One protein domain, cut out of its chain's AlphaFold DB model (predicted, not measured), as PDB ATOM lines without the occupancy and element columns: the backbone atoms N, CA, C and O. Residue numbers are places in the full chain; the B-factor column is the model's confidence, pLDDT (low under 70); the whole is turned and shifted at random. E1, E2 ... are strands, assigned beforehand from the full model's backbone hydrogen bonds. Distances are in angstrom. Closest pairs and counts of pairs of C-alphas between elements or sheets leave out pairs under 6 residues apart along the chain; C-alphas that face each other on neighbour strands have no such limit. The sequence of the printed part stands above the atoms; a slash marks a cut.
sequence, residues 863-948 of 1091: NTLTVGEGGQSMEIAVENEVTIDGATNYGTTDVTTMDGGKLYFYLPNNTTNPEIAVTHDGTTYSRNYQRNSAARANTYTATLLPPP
ATOM      1  N   ASN A 863      25.168 -15.163 -34.765       87.44
ATOM      2  CA  ASN A 863      24.728 -16.141 -35.751       87.44
ATOM      3  C   ASN A 863      25.907 -16.511 -36.652       87.44
ATOM      4  O   ASN A 863      26.412 -15.689 -37.412       87.44
ATOM      5  N   THR A 864      26.336 -17.763 -36.572       89.19
ATOM      6  CA  THR A 864      27.362 -18.355 -37.423       89.19
ATOM      7  C   THR A 864      26.705 -19.072 -38.599       89.19
ATOM      8  O   THR A 864      26.096 -20.133 -38.441       89.19
ATOM      9  N   LEU A 865      26.841 -18.501 -39.791       86.31
ATOM     10  CA  LEU A 865      26.233 -19.001 -41.022       86.31
ATOM     11  C   LEU A 865      27.320 -19.568 -41.930       86.31
ATOM     12  O   LEU A 865      28.160 -18.824 -42.421       86.31
ATOM     13  N   THR A 866      27.320 -20.870 -42.171       87.06
ATOM     14  CA  THR A 866      28.194 -21.486 -43.175       87.06
ATOM     15  C   THR A 866      27.560 -21.336 -44.555       87.06
ATOM     16  O   THR A 866      26.434 -21.788 -44.749       87.06
ATOM     17  N   VAL A 867      28.264 -20.738 -45.512       83.31
ATOM     18  CA  VAL A 867      27.823 -20.589 -46.905       83.31
ATOM     19  C   VAL A 867      28.351 -21.767 -47.732       83.31
ATOM     20  O   VAL A 867      29.557 -21.970 -47.843       83.31
ATOM     21  N   GLY A 868      27.443 -22.560 -48.304       75.81
ATOM     22  CA  GLY A 868      27.761 -23.777 -49.054       75.81
ATOM     23  C   GLY A 868      27.926 -25.032 -48.185       75.81
ATOM     24  O   GLY A 868      27.679 -25.033 -46.979       75.81
ATOM     25  N   GLU A 869      28.315 -26.145 -48.813       66.44
ATOM     26  CA  GLU A 869      28.582 -27.405 -48.108       66.44
ATOM     27  C   GLU A 869      29.901 -27.300 -47.323       66.44
ATOM     28  O   GLU A 869      30.948 -26.966 -47.880       66.44
ATOM     29  N   GLY A 870      29.846 -27.549 -46.009       55.75
ATOM     30  CA  GLY A 870      30.982 -27.350 -45.105       55.75
ATOM     31  C   GLY A 870      32.255 -28.080 -45.553       55.75
ATOM     32  O   GLY A 870      32.219 -29.272 -45.848       55.75
ATOM     33  N   GLY A 871      33.385 -27.359 -45.569       53.72
ATOM     34  CA  GLY A 871      34.698 -27.860 -46.010       53.72
ATOM     35  C   GLY A 871      35.269 -27.171 -47.258       53.72
ATOM     36  O   GLY A 871      36.408 -27.447 -47.630       53.72
ATOM     37  N   GLN A 872      34.521 -26.261 -47.887       53.31
ATOM     38  CA  GLN A 872      34.987 -25.437 -49.008       53.31
ATOM     39  C   GLN A 872      35.813 -24.248 -48.477       53.31
ATOM     40  O   GLN A 872      35.324 -23.435 -47.697       53.31
ATOM     41  N   SER A 873      37.081 -24.141 -48.884       51.34
ATOM     42  CA  SER A 873      38.002 -23.054 -48.501       51.34
ATOM     43  C   SER A 873      37.835 -21.825 -49.407       51.34
ATOM     44  O   SER A 873      38.808 -21.357 -49.998       51.34
ATOM     45  N   MET A 874      36.604 -21.341 -49.572       56.59
ATOM     46  CA  MET A 874      36.302 -20.187 -50.422       56.59
ATOM     47  C   MET A 874      36.185 -18.934 -49.550       56.59
ATOM     48  O   MET A 874      35.430 -18.930 -48.580       56.59
ATOM     49  N   GLU A 875      36.932 -17.881 -49.885       69.94
ATOM     50  CA  GLU A 875      36.641 -16.520 -49.429       69.94
ATOM     51  C   GLU A 875      35.484 -16.003 -50.291       69.94
ATOM     52  O   GLU A 875      35.676 -15.563 -51.422       69.94
ATOM     53  N   ILE A 876      34.259 -16.167 -49.798       77.12
ATOM     54  CA  ILE A 876      33.040 -15.737 -50.479       77.12
ATOM     55  C   ILE A 876      32.778 -14.288 -50.082       77.12
ATOM     56  O   ILE A 876      32.476 -14.013 -48.919       77.12
ATOM     57  N   ALA A 877      32.895 -13.370 -51.041       81.19
ATOM     58  CA  ALA A 877      32.449 -11.993 -50.876       81.19
ATOM     59  C   ALA A 877      30.922 -11.931 -50.984       81.19
ATOM     60  O   ALA A 877      30.342 -12.420 -51.955       81.19
ATOM     61  N   VAL A 878      30.277 -11.352 -49.974       79.94
ATOM     62  CA  VAL A 878      28.823 -11.181 -49.927       79.94
ATOM     63  C   VAL A 878      28.433  -9.989 -50.797       79.94
ATOM     64  O   VAL A 878      28.891  -8.873 -50.565       79.94
ATOM     65  N   GLU A 879      27.580 -10.207 -51.796       70.88
ATOM     66  CA  GLU A 879      27.088  -9.144 -52.677       70.88
ATOM     67  C   GLU A 879      25.901  -8.386 -52.055       70.88
ATOM     68  O   GLU A 879      25.049  -8.989 -51.408       70.88
ATOM     69  N   ASN A 880      25.877  -7.065 -52.293       59.78
ATOM     70  CA  ASN A 880      24.919  -5.979 -51.985       59.78
ATOM     71  C   ASN A 880      23.690  -6.187 -51.067       59.78
ATOM     72  O   ASN A 880      23.379  -5.256 -50.331       59.78
ATOM     73  N   GLU A 881      22.976  -7.313 -51.060       63.38
ATOM     74  CA  GLU A 881      21.770  -7.490 -50.236       63.38
ATOM     75  C   GLU A 881      21.738  -8.861 -49.544       63.38
ATOM     76  O   GLU A 881      21.565  -9.907 -50.172       63.38
ATOM     77  N   VAL A 882      21.854  -8.841 -48.212       66.62
ATOM     78  CA  VAL A 882      21.451  -9.959 -47.350       66.62
ATOM     79  C   VAL A 882      20.017  -9.693 -46.923       66.62
ATOM     80  O   VAL A 882      19.731  -8.688 -46.275       66.62
ATOM     81  N   THR A 883      19.100 -10.596 -47.265       67.62
ATOM     82  CA  THR A 883      17.728 -10.503 -46.757       67.62
ATOM     83  C   THR A 883      17.691 -11.096 -45.357       67.62
ATOM     84  O   THR A 883      18.004 -12.273 -45.178       67.62
ATOM     85  N   ILE A 884      17.318 -10.283 -44.368       69.81
ATOM     86  CA  ILE A 884      17.091 -10.716 -42.988       69.81
ATOM     87  C   ILE A 884      15.679 -10.302 -42.595       69.81
ATOM     88  O   ILE A 884      15.288  -9.142 -42.743       69.81
ATOM     89  N   ASP A 885      14.891 -11.271 -42.130       68.69
ATOM     90  CA  ASP A 885      13.538 -11.055 -41.608       68.69
ATOM     91  C   ASP A 885      12.605 -10.282 -42.562       68.69
ATOM     92  O   ASP A 885      11.665  -9.610 -42.138       68.69
ATOM     93  N   GLY A 886      12.858 -10.392 -43.869       58.19
ATOM     94  CA  GLY A 886      12.047  -9.804 -44.930       58.19
ATOM     95  C   GLY A 886      12.241  -8.308 -45.211       58.19
ATOM     96  O   GLY A 886      11.573  -7.848 -46.134       58.19
ATOM     97  N   ALA A 887      13.091  -7.549 -44.489       53.38
ATOM     98  CA  ALA A 887      13.380  -6.134 -44.829       53.38
ATOM     99  C   ALA A 887      14.496  -5.400 -44.028       53.38
ATOM    100  O   ALA A 887      14.571  -4.174 -44.136       53.38
ATOM    101  N   THR A 888      15.326  -6.026 -43.182       58.19
ATOM    102  CA  THR A 888      16.349  -5.241 -42.447       58.19
ATOM    103  C   THR A 888      17.629  -5.050 -43.268       58.19
ATOM    104  O   THR A 888      18.264  -6.019 -43.674       58.19
ATOM    105  N   ASN A 889      18.030  -3.788 -43.482       65.56
ATOM    106  CA  ASN A 889      19.308  -3.402 -44.096       65.56
ATOM    107  C   ASN A 889      20.472  -3.722 -43.142       65.56
ATOM    108  O   ASN A 889      20.999  -2.827 -42.481       65.56
ATOM    109  N   TYR A 890      20.837  -4.997 -43.024       82.75
ATOM    110  CA  TYR A 890      22.074  -5.397 -42.360       82.75
ATOM    111  C   TYR A 890      23.244  -5.024 -43.271       82.75
ATOM    112  O   TYR A 890      23.261  -5.416 -44.436       82.75
ATOM    113  N   GLY A 891      24.185  -4.214 -42.790       87.06
ATOM    114  CA  GLY A 891      25.229  -3.660 -43.652       87.06
ATOM    115  C   GLY A 891      26.247  -4.714 -44.104       87.06
ATOM    116  O   GLY A 891      26.832  -5.430 -43.294       87.06
ATOM    117  N   THR A 892      26.436  -4.834 -45.414       86.94
ATOM    118  CA  THR A 892      27.218  -5.903 -46.065       86.94
ATOM    119  C   THR A 892      28.467  -5.401 -46.783       86.94
ATOM    120  O   THR A 892      29.170  -6.194 -47.406       86.94
ATOM    121  N   THR A 893      28.779  -4.105 -46.681       90.94
ATOM    122  CA  THR A 893      30.000  -3.503 -47.230       90.94
ATOM    123  C   THR A 893      31.231  -4.292 -46.785       90.94
ATOM    124  O   THR A 893      31.409  -4.491 -45.590       90.94
ATOM    125  N   ASP A 894      32.063  -4.755 -47.722       90.81
ATOM    126  CA  ASP A 894      33.308  -5.511 -47.479       90.81
ATOM    127  C   ASP A 894      33.173  -6.749 -46.569       90.81
ATOM    128  O   ASP A 894      34.089  -7.114 -45.823       90.81
ATOM    129  N   VAL A 895      32.019  -7.417 -46.621       91.56
ATOM    130  CA  VAL A 895      31.786  -8.669 -45.898       91.56
ATOM    131  C   VAL A 895      32.259  -9.864 -46.720       91.56
ATOM    132  O   VAL A 895      31.744 -10.137 -47.804       91.56
ATOM    133  N   THR A 896      33.190 -10.633 -46.164       91.00
ATOM    134  CA  THR A 896      33.639 -11.919 -46.695       91.00
ATOM    135  C   THR A 896      33.492 -13.023 -45.647       91.00
ATOM    136  O   THR A 896      33.439 -12.787 -44.433       91.00
ATOM    137  N   THR A 897      33.372 -14.265 -46.111       89.56
ATOM    138  CA  THR A 897      33.371 -15.426 -45.218       89.56
ATOM    139  C   THR A 897      34.742 -15.657 -44.586       89.56
ATOM    140  O   THR A 897      35.766 -15.638 -45.264       89.56
ATOM    141  N   MET A 898      34.739 -16.015 -43.309       87.62
ATOM    142  CA  MET A 898      35.890 -16.404 -42.496       87.62
ATOM    143  C   MET A 898      35.952 -17.935 -42.303       87.62
ATOM    144  O   MET A 898      34.984 -18.637 -42.586       87.62
ATOM    145  N   ASP A 899      37.072 -18.470 -41.802       77.44
ATOM    146  CA  ASP A 899      37.249 -19.839 -41.264       77.44
ATOM    147  C   ASP A 899      36.379 -20.959 -41.881       77.44
ATOM    148  O   ASP A 899      35.543 -21.580 -41.210       77.44
ATOM    149  N   GLY A 900      36.596 -21.254 -43.166       74.12
ATOM    150  CA  GLY A 900      35.906 -22.348 -43.863       74.12
ATOM    151  C   GLY A 900      34.483 -22.007 -44.317       74.12
ATOM    152  O   GLY A 900      33.600 -22.864 -44.236       74.12
ATOM    153  N   GLY A 901      34.266 -20.766 -44.770       82.38
ATOM    154  CA  GLY A 901      33.018 -20.325 -45.401       82.38
ATOM    155  C   GLY A 901      31.973 -19.759 -44.434       82.38
ATOM    156  O   GLY A 901      30.789 -19.752 -44.756       82.38
ATOM    157  N   LYS A 902      32.364 -19.321 -43.234       87.81
ATOM    158  CA  LYS A 902      31.454 -18.839 -42.186       87.81
ATOM    159  C   LYS A 902      31.286 -17.322 -42.189       87.81
ATOM    160  O   LYS A 902      32.255 -16.583 -42.294       87.81
ATOM    161  N   LEU A 903      30.067 -16.861 -41.959       90.38
ATOM    162  CA  LEU A 903      29.733 -15.479 -41.618       90.38
ATOM    163  C   LEU A 903      29.338 -15.410 -40.144       90.38
ATOM    164  O   LEU A 903      28.641 -16.299 -39.655       90.38
ATOM    165  N   TYR A 904      29.761 -14.360 -39.446       91.62
ATOM    166  CA  TYR A 904      29.463 -14.134 -38.029       91.62
ATOM    167  C   TYR A 904      28.586 -12.882 -37.876       91.62
ATOM    168  O   TYR A 904      29.089 -11.779 -37.668       91.62
ATOM    169  N   PHE A 905      27.271 -13.042 -38.026       91.25
ATOM    170  CA  PHE A 905      26.303 -11.940 -37.995       91.25
ATOM    171  C   PHE A 905      25.691 -11.746 -36.612       91.25
ATOM    172  O   PHE A 905      25.329 -12.716 -35.948       91.25
ATOM    173  N   TYR A 906      25.505 -10.495 -36.196       90.38
ATOM    174  CA  TYR A 906      24.845 -10.164 -34.934       90.38
ATOM    175  C   TYR A 906      23.431  -9.675 -35.207       90.38
ATOM    176  O   TYR A 906      23.226  -8.542 -35.628       90.38
ATOM    177  N   LEU A 907      22.449 -10.550 -34.986       87.31
ATOM    178  CA  LEU A 907      21.059 -10.321 -35.381       87.31
ATOM    179  C   LEU A 907      20.131 -10.335 -34.163       87.31
ATOM    180  O   LEU A 907      20.380 -11.101 -33.225       87.31
ATOM    181  N   PRO A 908      19.040  -9.549 -34.175       86.19
ATOM    182  CA  PRO A 908      18.021  -9.624 -33.138       86.19
ATOM    183  C   PRO A 908      17.261 -10.959 -33.203       86.19
ATOM    184  O   PRO A 908      17.230 -11.652 -34.233       86.19
ATOM    185  N   ASN A 909      16.619 -11.320 -32.091       81.69
ATOM    186  CA  ASN A 909      15.725 -12.478 -32.036       81.69
ATOM    187  C   ASN A 909      14.534 -12.315 -32.988       81.69
ATOM    188  O   ASN A 909      14.039 -11.210 -33.201       81.69
ATOM    189  N   ASN A 910      14.020 -13.438 -33.489       76.62
ATOM    190  CA  ASN A 910      12.803 -13.490 -34.287       76.62
ATOM    191  C   ASN A 910      11.850 -14.576 -33.764       76.62
ATOM    192  O   ASN A 910      12.231 -15.488 -33.033       76.62
ATOM    193  N   THR A 911      10.573 -14.471 -34.125       65.56
ATOM    194  CA  THR A 911       9.546 -15.450 -33.718       65.56
ATOM    195  C   THR A 911       8.861 -16.131 -34.906       65.56
ATOM    196  O   THR A 911       8.051 -17.033 -34.710       65.56
ATOM    197  N   THR A 912       9.206 -15.749 -36.140       66.56
ATOM    198  CA  THR A 912       8.429 -16.032 -37.363       66.56
ATOM    199  C   THR A 912       9.112 -16.961 -38.378       66.56
ATOM    200  O   THR A 912       8.557 -17.168 -39.446       66.56
ATOM    201  N   ASN A 913      10.272 -17.556 -38.060       72.06
ATOM    202  CA  ASN A 913      11.081 -18.379 -38.992       72.06
ATOM    203  C   ASN A 913      11.346 -17.749 -40.380       72.06
ATOM    204  O   ASN A 913      11.127 -18.406 -41.396       72.06
ATOM    205  N   PRO A 914      11.772 -16.485 -40.459       73.31
ATOM    206  CA  PRO A 914      12.018 -15.843 -41.741       73.31
ATOM    207  C   PRO A 914      13.224 -16.435 -42.486       73.31
ATOM    208  O   PRO A 914      14.114 -17.041 -41.881       73.31
ATOM    209  N   GLU A 915      13.264 -16.211 -43.799       74.75
ATOM    210  CA  GLU A 915      14.408 -16.540 -44.650       74.75
ATOM    211  C   GLU A 915      15.616 -15.645 -44.331       74.75
ATOM    212  O   GLU A 915      15.480 -14.437 -44.110       74.75
ATOM    213  N   ILE A 916      16.802 -16.257 -44.324       79.94
ATOM    214  CA  ILE A 916      18.088 -15.576 -44.428       79.94
ATOM    215  C   ILE A 916      18.780 -16.008 -45.719       79.94
ATOM    216  O   ILE A 916      18.871 -17.204 -46.003       79.94
ATOM    217  N   ALA A 917      19.261 -15.038 -46.497       78.81
ATOM    218  CA  ALA A 917      19.837 -15.276 -47.816       78.81
ATOM    219  C   ALA A 917      21.112 -14.453 -48.040       78.81
ATOM    220  O   ALA A 917      21.164 -13.278 -47.687       78.81
ATOM    221  N   VAL A 918      22.123 -15.076 -48.645       80.31
ATOM    222  CA  VAL A 918      23.412 -14.481 -49.022       80.31
ATOM    223  C   VAL A 918      23.636 -14.744 -50.502       80.31
ATOM    224  O   VAL A 918      23.576 -15.894 -50.930       80.31
ATOM    225  N   THR A 919      23.917 -13.706 -51.284       78.50
ATOM    226  CA  THR A 919      24.187 -13.851 -52.721       78.50
ATOM    227  C   THR A 919      25.673 -13.666 -53.012       78.50
ATOM    228  O   THR A 919      26.313 -12.782 -52.447       78.50
ATOM    229  N   HIS A 920      26.213 -14.525 -53.873       79.25
ATOM    230  CA  HIS A 920      27.583 -14.459 -54.373       79.25
ATOM    231  C   HIS A 920      27.648 -15.014 -55.797       79.25
ATOM    232  O   HIS A 920      27.094 -16.089 -56.048       79.25
ATOM    233  N   ASP A 921      28.302 -14.303 -56.718       76.00
ATOM    234  CA  ASP A 921      28.440 -14.682 -58.129       76.00
ATOM    235  C   ASP A 921      27.080 -15.045 -58.765       76.00
ATOM    236  O   ASP A 921      26.931 -16.013 -59.516       76.00
ATOM    237  N   GLY A 922      26.031 -14.294 -58.402       74.00
ATOM    238  CA  GLY A 922      24.653 -14.525 -58.851       74.00
ATOM    239  C   GLY A 922      23.956 -15.766 -58.269       74.00
ATOM    240  O   GLY A 922      22.811 -16.038 -58.632       74.00
ATOM    241  N   THR A 923      24.598 -16.512 -57.365       75.31
ATOM    242  CA  THR A 923      23.997 -17.647 -56.647       75.31
ATOM    243  C   THR A 923      23.545 -17.216 -55.255       75.31
ATOM    244  O   THR A 923      24.354 -16.772 -54.442       75.31
ATOM    245  N   THR A 924      22.258 -17.383 -54.949       79.69
ATOM    246  CA  THR A 924      21.694 -17.078 -53.625       79.69
ATOM    247  C   THR A 924      21.678 -18.318 -52.737       79.69
ATOM    248  O   THR A 924      20.944 -19.270 -52.984       79.69
ATOM    249  N   TYR A 925      22.476 -18.299 -51.677       80.75
ATOM    250  CA  TYR A 925      22.503 -19.301 -50.623       80.75
ATOM    251  C   TYR A 925      21.509 -18.901 -49.535       80.75
ATOM    252  O   TYR A 925      21.689 -17.855 -48.913       80.75
ATOM    253  N   SER A 926      20.486 -19.711 -49.264       78.88
ATOM    254  CA  SER A 926      19.451 -19.335 -48.292       78.88
ATOM    255  C   SER A 926      18.954 -20.479 -47.405       78.88
ATOM    256  O   SER A 926      19.312 -21.649 -47.590       78.88
ATOM    257  N   ARG A 927      18.203 -20.109 -46.357       75.69
ATOM    258  CA  ARG A 927      17.513 -21.000 -45.409       75.69
ATOM    259  C   ARG A 927      16.492 -20.213 -44.572       75.69
ATOM    260  O   ARG A 927      16.800 -19.117 -44.118       75.69
ATOM    261  N   ASN A 928      15.367 -20.832 -44.210       75.38
ATOM    262  CA  ASN A 928      14.470 -20.315 -43.163       75.38
ATOM    263  C   ASN A 928      15.048 -20.588 -41.765       75.38
ATOM    264  O   ASN A 928      15.422 -21.726 -41.453       75.38
ATOM    265  N   TYR A 929      15.171 -19.544 -40.940       74.38
ATOM    266  CA  TYR A 929      15.937 -19.600 -39.696       74.38
ATOM    267  C   TYR A 929      15.265 -18.902 -38.498       74.38
ATOM    268  O   TYR A 929      15.217 -17.672 -38.402       74.38
ATOM    269  N   GLN A 930      14.796 -19.697 -37.525       74.81
ATOM    270  CA  GLN A 930      14.304 -19.207 -36.229       74.81
ATOM    271  C   GLN A 930      15.441 -18.895 -35.251       74.81
ATOM    272  O   GLN A 930      16.336 -19.713 -35.045       74.81
ATOM    273  N   ARG A 931      15.336 -17.747 -34.574       79.25
ATOM    274  CA  ARG A 931      16.292 -17.232 -33.585       79.25
ATOM    275  C   ARG A 931      15.558 -16.892 -32.281       79.25
ATOM    276  O   ARG A 931      14.986 -15.812 -32.168       79.25
ATOM    277  N   ASN A 932      15.541 -17.804 -31.305       66.25
ATOM    278  CA  ASN A 932      14.851 -17.620 -30.018       66.25
ATOM    279  C   ASN A 932      15.761 -17.930 -28.806       66.25
ATOM    280  O   ASN A 932      15.926 -19.091 -28.431       66.25
ATOM    281  N   SER A 933      16.357 -16.899 -28.188       60.69
ATOM    282  CA  SER A 933      17.226 -17.023 -27.002       60.69
ATOM    283  C   SER A 933      17.297 -15.708 -26.236       60.69
ATOM    284  O   SER A 933      17.341 -14.643 -26.831       60.69
ATOM    285  N   ALA A 934      17.405 -15.777 -24.911       58.91
ATOM    286  CA  ALA A 934      17.567 -14.604 -24.051       58.91
ATOM    287  C   ALA A 934      19.023 -14.339 -23.600       58.91
ATOM    288  O   ALA A 934      19.269 -13.353 -22.914       58.91
ATOM    289  N   ALA A 935      19.992 -15.208 -23.931       64.19
ATOM    290  CA  ALA A 935      21.361 -15.135 -23.396       64.19
ATOM    291  C   ALA A 935      22.405 -14.708 -24.445       64.19
ATOM    292  O   ALA A 935      22.485 -15.306 -25.518       64.19
ATOM    293  N   ARG A 936      23.253 -13.730 -24.085       66.31
ATOM    294  CA  ARG A 936      24.317 -13.144 -24.932       66.31
ATOM    295  C   ARG A 936      25.378 -14.139 -25.425       66.31
ATOM    296  O   ARG A 936      25.953 -13.926 -26.483       66.31
ATOM    297  N   ALA A 937      25.629 -15.218 -24.683       57.78
ATOM    298  CA  ALA A 937      26.668 -16.206 -24.996       57.78
ATOM    299  C   ALA A 937      26.217 -17.328 -25.954       57.78
ATOM    300  O   ALA A 937      27.025 -18.177 -26.326       57.78
ATOM    301  N   ASN A 938      24.937 -17.379 -26.333       61.81
ATOM    302  CA  ASN A 938      24.429 -18.458 -27.177       61.81
ATOM    303  C   ASN A 938      24.757 -18.199 -28.652       61.81
ATOM    304  O   ASN A 938      24.425 -17.146 -29.191       61.81
ATOM    305  N   THR A 939      25.377 -19.183 -29.303       66.50
ATOM    306  CA  THR A 939      25.666 -19.159 -30.740       66.50
ATOM    307  C   THR A 939      24.596 -19.913 -31.518       66.50
ATOM    308  O   THR A 939      24.276 -21.064 -31.219       66.50
ATOM    309  N   TYR A 940      24.091 -19.270 -32.559       74.88
ATOM    310  CA  TYR A 940      23.182 -19.844 -33.539       74.88
ATOM    311  C   TYR A 940      23.973 -20.336 -34.742       74.88
ATOM    312  O   TYR A 940      24.701 -19.554 -35.342       74.88
ATOM    313  N   THR A 941      23.876 -21.616 -35.097       81.25
ATOM    314  CA  THR A 941      24.561 -22.155 -36.280       81.25
ATOM    315  C   THR A 941      23.566 -22.541 -37.369       81.25
ATOM    316  O   THR A 941      22.513 -23.124 -37.096       81.25
ATOM    317  N   ALA A 942      23.889 -22.203 -38.616       78.88
ATOM    318  CA  ALA A 942      23.131 -22.608 -39.797       78.88
ATOM    319  C   ALA A 942      24.049 -22.826 -40.998       78.88
ATOM    320  O   ALA A 942      25.145 -22.281 -41.072       78.88
ATOM    321  N   THR A 943      23.571 -23.613 -41.959       83.19
ATOM    322  CA  THR A 943      24.218 -23.789 -43.261       83.19
ATOM    323  C   THR A 943      23.278 -23.284 -44.348       83.19
ATOM    324  O   THR A 943      22.164 -23.802 -44.479       83.19
ATOM    325  N   LEU A 944      23.722 -22.272 -45.089       80.38
ATOM    326  CA  LEU A 944      23.050 -21.714 -46.254       80.38
ATOM    327  C   LEU A 944      23.493 -22.514 -47.474       80.38
ATOM    328  O   LEU A 944      24.685 -22.614 -47.757       80.38
ATOM    329  N   LEU A 945      22.546 -23.115 -48.178       73.56
ATOM    330  CA  LEU A 945      22.833 -23.935 -49.352       73.56
ATOM    331  C   LEU A 945      22.354 -23.196 -50.603       73.56
ATOM    332  O   LEU A 945      21.376 -22.453 -50.511       73.56
ATOM    333  N   PRO A 946      23.012 -23.383 -51.760       69.56
ATOM    334  CA  PRO A 946      22.525 -22.811 -53.009       69.56
ATOM    335  C   PRO A 946      21.154 -23.416 -53.369       69.56
ATOM    336  O   PRO A 946      20.779 -24.472 -52.829       69.56
ATOM    337  N   PRO A 947      20.407 -22.802 -54.305       61.72
ATOM    338  CA  PRO A 947      19.149 -23.358 -54.772       61.72
ATOM    339  C   PRO A 947      19.427 -24.745 -55.368       61.72
ATOM    340  O   PRO A 947      20.407 -24.914 -56.098       61.72
ATOM    341  N   PRO A 948      18.618 -25.769 -55.060       50.09
ATOM    342  CA  PRO A 948      18.852 -27.089 -55.618       50.09
ATOM    343  C   PRO A 948      18.533 -27.087 -57.122       50.09
ATOM    344  O   PRO A 948      17.399 -26.822 -57.517       50.09
TER     345      PRO A 948
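AT A GLANCE: This is residues 863 to 948 of the 1091 residues of an uncharacterized protein of Butyribacterium methylotrophicum (UniProt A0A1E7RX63). Little of this domain is regular structure: look for a small sandwich, sheet E2 E1 E5 face to face with hairpin E3 E4, strands crossed at 40 degrees. Residues 868 to 901, with no named element, loop round the outside; residues 883 to 884 pair antiparallel with 916 to 917 of E3. The printed part has 86 residues with five named strands, E1 to E5 along the chain, holding 28 residues: all strand. Sheet E2 E1 E5 is mixed; the whole is compact, radius of gyration of the C-alphas 12.3 A, spanning 34 by 27 by 25 A.

HOW THE PARTS SIT: Start at inner strand E1, residues 863 to 867. Its parallel neighbour is E5, residues 940 to 944, with N 864 and O 940 2.7 A apart, within hydrogen-bond range. E2, residues 902 to 907, forms an antiparallel hairpin with E1; N 863 and O 905, 2.7 A apart, are within range. Look next at the antiparallel hairpin of E3, residues 915 to 920, and E4, residues 923 to 928, where N 925 and O 918, 2.7 A apart, are within range. The closest C-alphas of E4 and E5 are Ser 926 and Leu 944, 4.8 A apart.

IN THESE COORDINATES: Find C-alpha 863 at (24.728, -16.141, -35.751), where E1 begins. E2 is 15.1 A long, E3 16.5 A and E4 16.7 A. E5 ends at C-alpha 944, (23.050, -21.714, -46.254).

THE WHOLE: The printed part has no cut. Links E1 to E2 and E4 to E5 are long. pLDDT is under 70 in 30 residues, among them 880 to 889.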